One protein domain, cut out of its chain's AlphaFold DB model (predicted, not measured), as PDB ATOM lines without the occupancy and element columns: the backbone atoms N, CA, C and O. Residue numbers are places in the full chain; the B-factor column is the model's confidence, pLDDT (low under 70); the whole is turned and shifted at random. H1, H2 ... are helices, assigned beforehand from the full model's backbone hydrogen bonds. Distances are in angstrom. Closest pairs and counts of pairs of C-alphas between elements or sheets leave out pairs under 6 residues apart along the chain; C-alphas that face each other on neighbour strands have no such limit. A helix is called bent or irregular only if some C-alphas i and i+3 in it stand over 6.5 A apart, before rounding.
ATOM      1  N   GLY A 385     135.227 224.443 137.312       40.78
ATOM      2  CA  GLY A 385     136.492 225.183 137.500       40.78
ATOM      3  C   GLY A 385     137.380 225.312 136.251       40.78
ATOM      4  O   GLY A 385     137.742 226.411 135.845       40.78
ATOM      5  N   LEU A 386     137.717 224.198 135.588       49.34
ATOM      6  CA  LEU A 386     138.779 224.197 134.563       49.34
ATOM      7  C   LEU A 386     138.389 224.841 133.220       49.34
ATOM      8  O   LEU A 386     139.248 225.348 132.494       49.34
ATOM      9  N   LYS A 387     137.106 224.794 132.840       50.88
ATOM     10  CA  LYS A 387     136.659 225.296 131.530       50.88
ATOM     11  C   LYS A 387     136.660 226.824 131.469       50.88
ATOM     12  O   LYS A 387     137.015 227.397 130.439       50.88
ATOM     13  N   GLU A 388     136.286 227.464 132.573       53.56
ATOM     14  CA  GLU A 388     136.308 228.920 132.716       53.56
ATOM     15  C   GLU A 388     137.751 229.442 132.766       53.56
ATOM     16  O   GLU A 388     138.047 230.481 132.179       53.56
ATOM     17  N   GLU A 389     138.688 228.684 133.343       63.03
ATOM     18  CA  GLU A 389     140.107 229.049 133.412       63.03
ATOM     19  C   GLU A 389     140.786 229.113 132.032       63.03
ATOM     20  O   GLU A 389     141.429 230.113 131.719       63.03
ATOM     21  N   LEU A 390     140.609 228.121 131.148       68.44
ATOM     22  CA  LEU A 390     141.301 228.122 129.847       68.44
ATOM     23  C   LEU A 390     140.780 229.202 128.881       68.44
ATOM     24  O   LEU A 390     141.560 229.795 128.124       68.44
ATOM     25  N   ALA A 391     139.463 229.432 128.877       70.12
ATOM     26  CA  ALA A 391     138.830 230.463 128.056       70.12
ATOM     27  C   ALA A 391     139.171 231.866 128.581       70.12
ATOM     28  O   ALA A 391     139.645 232.706 127.809       70.12
ATOM     29  N   SER A 392     139.047 232.076 129.898       78.62
ATOM     30  CA  SER A 392     139.392 233.351 130.534       78.62
ATOM     31  C   SER A 392     140.877 233.682 130.414       78.62
ATOM     32  O   SER A 392     141.217 234.848 130.256       78.62
ATOM     33  N   LEU A 393     141.777 232.693 130.393       83.06
ATOM     34  CA  LEU A 393     143.212 232.935 130.225       83.06
ATOM     35  C   LEU A 393     143.531 233.601 128.877       83.06
ATOM     36  O   LEU A 393     144.350 234.518 128.796       83.06
ATOM     37  N   LYS A 394     142.864 233.165 127.801       84.69
ATOM     38  CA  LYS A 394     143.035 233.759 126.466       84.69
ATOM     39  C   LYS A 394     142.402 235.147 126.376       84.69
ATOM     40  O   LYS A 394     142.936 235.997 125.669       84.69
ATOM     41  N   GLU A 395     141.288 235.371 127.064       87.31
ATOM     42  CA  GLU A 395     140.650 236.688 127.149       87.31
ATOM     43  C   GLU A 395     141.499 237.678 127.944       87.31
ATOM     44  O   GLU A 395     141.789 238.741 127.409       87.31
ATOM     45  N   LYS A 396     142.006 237.296 129.123       85.50
ATOM     46  CA  LYS A 396     142.918 238.105 129.953       85.50
ATOM     47  C   LYS A 396     144.199 238.493 129.214       85.50
ATOM     48  O   LYS A 396     144.678 239.616 129.319       85.50
ATOM     49  N   PHE A 397     144.752 237.579 128.416       87.69
ATOM     50  CA  PHE A 397     145.891 237.907 127.556       87.69
ATOM     51  C   PHE A 397     145.510 238.898 126.442       87.69
ATOM     52  O   PHE A 397     146.282 239.797 126.120       87.69
ATOM     53  N   ARG A 398     144.312 238.766 125.853       89.81
ATOM     54  CA  ARG A 398     143.815 239.675 124.803       89.81
ATOM     55  C   ARG A 398     143.437 241.060 125.329       89.81
ATOM     56  O   ARG A 398     143.618 242.026 124.597       89.81
ATOM     57  N   SER A 399     142.910 241.157 126.549       90.62
ATOM     58  CA  SER A 399     142.587 242.425 127.214       90.62
ATOM     59  C   SER A 399     143.829 243.154 127.733       90.62
ATOM     60  O   SER A 399     143.746 244.338 128.041       90.62
ATOM     61  N   GLY A 400     144.982 242.477 127.782       87.69
ATOM     62  CA  GLY A 400     146.238 243.024 128.300       87.69
ATOM     63  C   GLY A 400     146.398 242.883 129.816       87.69
ATOM     64  O   GLY A 400     147.405 243.336 130.353       87.69
ATOM     65  N   ASP A 401     145.457 242.220 130.493       85.38
ATOM     66  CA  ASP A 401     145.489 241.975 131.943       85.38
ATOM     67  C   ASP A 401     146.569 240.965 132.354       85.38
ATOM     68  O   ASP A 401     146.900 240.839 133.533       85.38
ATOM     69  N   LEU A 402     147.100 240.211 131.390       83.69
ATOM     70  CA  LEU A 402     148.056 239.139 131.623       83.69
ATOM     71  C   LEU A 402     149.194 239.245 130.608       83.69
ATOM     72  O   LEU A 402     148.964 239.252 129.397       83.69
ATOM     73  N   ASP A 403     150.431 239.352 131.090       88.50
ATOM     74  CA  ASP A 403     151.594 239.473 130.216       88.50
ATOM     75  C   ASP A 403     151.919 238.137 129.524       88.50
ATOM     76  O   ASP A 403     151.503 237.052 129.940       88.50
ATOM     77  N   ARG A 404     152.701 238.203 128.443       87.56
ATOM     78  CA  ARG A 404     153.041 237.029 127.630       87.56
ATOM     79  C   ARG A 404     153.728 235.918 128.428       87.56
ATOM     80  O   ARG A 404     153.479 234.751 128.128       87.56
ATOM     81  N   TYR A 405     154.605 236.237 129.378       84.06
ATOM     82  CA  TYR A 405     155.342 235.217 130.126       84.06
ATOM     83  C   TYR A 405     154.412 234.478 131.081       84.06
ATOM     84  O   TYR A 405     154.404 233.246 131.076       84.06
ATOM     85  N   THR A 406     153.577 235.215 131.812       78.00
ATOM     86  CA  THR A 406     152.564 234.633 132.703       78.00
ATOM     87  C   THR A 406     151.553 233.801 131.911       78.00
ATOM     88  O   THR A 406     151.253 232.671 132.291       78.00
ATOM     89  N   TYR A 407     151.118 234.278 130.737       82.88
ATOM     90  CA  TYR A 407     150.178 233.548 129.877       82.88
ATOM     91  C   TYR A 407     150.759 232.215 129.419       82.88
ATOM     92  O   TYR A 407     150.089 231.185 129.468       82.88
ATOM     93  N   LEU A 408     152.017 232.227 128.968       85.69
ATOM     94  CA  LEU A 408     152.703 231.019 128.522       85.69
ATOM     95  C   LEU A 408     152.941 230.039 129.674       85.69
ATOM     96  O   LEU A 408     152.794 228.839 129.453       85.69
ATOM     97  N   ALA A 409     153.274 230.526 130.871       79.50
ATOM     98  CA  ALA A 409     153.462 229.691 132.054       79.50
ATOM     99  C   ALA A 409     152.153 229.004 132.480       79.50
ATOM    100  O   ALA A 409     152.128 227.787 132.631       79.50
ATOM    101  N   GLU A 410     151.045 229.743 132.577       81.38
ATOM    102  CA  GLU A 410     149.741 229.158 132.919       81.38
ATOM    103  C   GLU A 410     149.235 228.218 131.814       81.38
ATOM    104  O   GLU A 410     148.765 227.113 132.086       81.38
ATOM    105  N   LYS A 411     149.400 228.596 130.539       83.38
ATOM    106  CA  LYS A 411     149.025 227.750 129.396       83.38
ATOM    107  C   LYS A 411     149.857 226.466 129.324       83.38
ATOM    108  O   LYS A 411     149.356 225.451 128.835       83.38
ATOM    109  N   HIS A 412     151.108 226.501 129.788       84.56
ATOM    110  CA  HIS A 412     151.993 225.340 129.816       84.56
ATOM    111  C   HIS A 412     151.429 224.213 130.686       84.56
ATOM    112  O   HIS A 412     151.479 223.068 130.246       84.56
ATOM    113  N   GLU A 413     150.814 224.515 131.833       80.50
ATOM    114  CA  GLU A 413     150.214 223.489 132.702       80.50
ATOM    115  C   GLU A 413     149.092 222.714 131.988       80.50
ATOM    116  O   GLU A 413     149.055 221.486 132.038       80.50
ATOM    117  N   PHE A 414     148.244 223.389 131.202       82.69
ATOM    118  CA  PHE A 414     147.231 222.714 130.379       82.69
ATOM    119  C   PHE A 414     147.847 221.889 129.242       82.69
ATOM    120  O   PHE A 414     147.395 220.783 128.951       82.69
ATOM    121  N   ASN A 415     148.882 222.413 128.583       85.44
ATOM    122  CA  ASN A 415     149.563 221.688 127.508       85.44
ATOM    123  C   ASN A 415     150.315 220.459 128.040       85.44
ATOM    124  O   ASN A 415     150.427 219.455 127.340       85.44
ATOM    125  N   LYS A 416     150.812 220.518 129.277       86.69
ATOM    126  CA  LYS A 416     151.466 219.398 129.949       86.69
ATOM    127  C   LYS A 416     150.499 218.236 130.171       86.69
ATOM    128  O   LYS A 416     150.895 217.098 129.939       86.69
ATOM    129  N   LEU A 417     149.229 218.505 130.489       85.56
ATOM    130  CA  LEU A 417     148.200 217.459 130.566       85.56
ATOM    131  C   LEU A 417     148.064 216.696 129.238       85.56
ATOM    132  O   LEU A 417     147.987 215.472 129.246       85.56
ATOM    133  N   LEU A 418     148.123 217.378 128.087       85.69
ATOM    134  CA  LEU A 418     148.092 216.701 126.780       85.69
ATOM    135  C   LEU A 418     149.279 215.741 126.593       85.69
ATOM    136  O   LEU A 418     149.119 214.677 125.998       85.69
ATOM    137  N   LEU A 419     150.458 216.092 127.116       86.81
ATOM    138  CA  LEU A 419     151.633 215.216 127.089       86.81
ATOM    139  C   LEU A 419     151.474 214.022 128.037       86.81
ATOM    140  O   LEU A 419     151.875 212.912 127.692       86.81
ATOM    141  N   GLU A 420     150.861 214.217 129.205       87.38
ATOM    142  CA  GLU A 420     150.570 213.131 130.148       87.38
ATOM    143  C   GLU A 420     149.600 212.104 129.544       87.38
ATOM    144  O   GLU A 420     149.812 210.898 129.694       87.38
ATOM    145  N   TYR A 421     148.616 212.544 128.752       88.62
ATOM    146  CA  TYR A 421     147.709 211.642 128.031       88.62
ATOM    147  C   TYR A 421     148.433 210.710 127.049       88.62
ATOM    148  O   TYR A 421     148.000 209.576 126.867       88.62
ATOM    149  N   VAL A 422     149.568 211.119 126.464       88.38
ATOM    150  CA  VAL A 422     150.373 210.227 125.603       88.38
ATOM    151  C   VAL A 422     150.827 208.986 126.375       88.38
ATOM    152  O   VAL A 422     150.794 207.877 125.840       88.38
ATOM    153  N   SER A 423     151.217 209.155 127.642       87.44
ATOM    154  CA  SER A 423     151.603 208.030 128.499       87.44
ATOM    155  C   SER A 423     150.408 207.138 128.850       87.44
ATOM    156  O   SER A 423     150.518 205.920 128.758       87.44
ATOM    157  N   GLN A 424     149.239 207.728 129.125       88.62
ATOM    158  CA  GLN A 424     148.024 206.966 129.433       88.62
ATOM    159  C   GLN A 424     147.494 206.168 128.232       88.62
ATOM    160  O   GLN A 424     147.075 205.022 128.381       88.62
ATOM    161  N   ILE A 425     147.554 206.726 127.019       91.31
ATOM    162  CA  ILE A 425     147.157 206.007 125.796       91.31
ATOM    163  C   ILE A 425     148.060 204.787 125.577       91.31
ATOM    164  O   ILE A 425     147.583 203.706 125.235       91.31
ATOM    165  N   LYS A 426     149.371 204.933 125.808       88.06
ATOM    166  CA  LYS A 426     150.336 203.844 125.613       88.06
ATOM    167  C   LYS A 426     150.008 202.615 126.468       88.06
ATOM    168  O   LYS A 426     150.111 201.497 125.960       88.06
ATOM    169  N   ASP A 427     149.563 202.839 127.701       86.88
ATOM    170  CA  ASP A 427     149.267 201.795 128.688       86.88
ATOM    171  C   ASP A 427     147.782 201.369 128.714       86.88
ATOM    172  O   ASP A 427     147.368 200.629 129.605       86.88
ATOM    173  N   SER A 428     146.975 201.788 127.732       89.88
ATOM    174  CA  SER A 428     145.545 201.448 127.640       89.88
ATOM    175  C   SER A 428     145.182 200.719 126.330       89.88
ATOM    176  O   SER A 428     145.987 200.653 125.389       89.88
TER     177      SER A 428
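What this domain is: This is residues 385 to 428 of the 697 residues of an uncharacterized protein of Parachlamydiales bacterium (UniProt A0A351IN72). A shorter helix, H1, and a longer one, H2, make a lopsided V, a helical hairpin whose corner is the tight link between them. The far part of H2, residues 415 to 426, sticks out past the hairpin together with residues 427 and 428. The printed part has 44 residues with two named helices, H1 then H2 along the chain, and no named strand; the class is all helix. The whole is loose, with a radius of gyration of the C-alphas of 13.1 A, and only just elongated, spanning 41 by 21 by 12 A.

How they stand to each other: H1, residues 385 to 399, and H2, residues 404 to 426, form a helical hairpin. They touch, and their closest C-alphas are those of Phe 397 and Tyr 407, 6.5 A apart. H2 touches H1 with residues 404 to 411 alone. The two helices run opposite ways at a tilt of 37 degrees, only just steep. H2 has a kink of 29 degrees near residue 411. Of the O i to N i+4 pairs, 8 of 11 are within hydrogen-bond range in H1 and 14 of 19 in H2.

Where its parts are: H1 begins at C-alpha 385 at (136.492, 225.183, 137.500) and is 21.0 A long from first to last C-alpha. H1 is neither bent nor irregular, but only just: C-alphas 385 and 388 are 6.1 A apart. H2 begins at C-alpha 404 at (153.041, 237.029, 127.630) and ends at C-alpha 426 at (150.336, 203.844, 125.613), 33.4 A away.

The domain as a whole: The two C-alphas farthest apart are those of Gly 400 and Ser 428, at 41.6 A. Residues 415 to 428, of which 415 to 426 belong to H2, stand free; the body without them spans 22 by 17 by 8 A. The printed part has no cut, and its link from H1 to H2 is tight, with 4 residues. The mean pLDDT of the printed part is 81.0, and residues 385 to 390 are under 70.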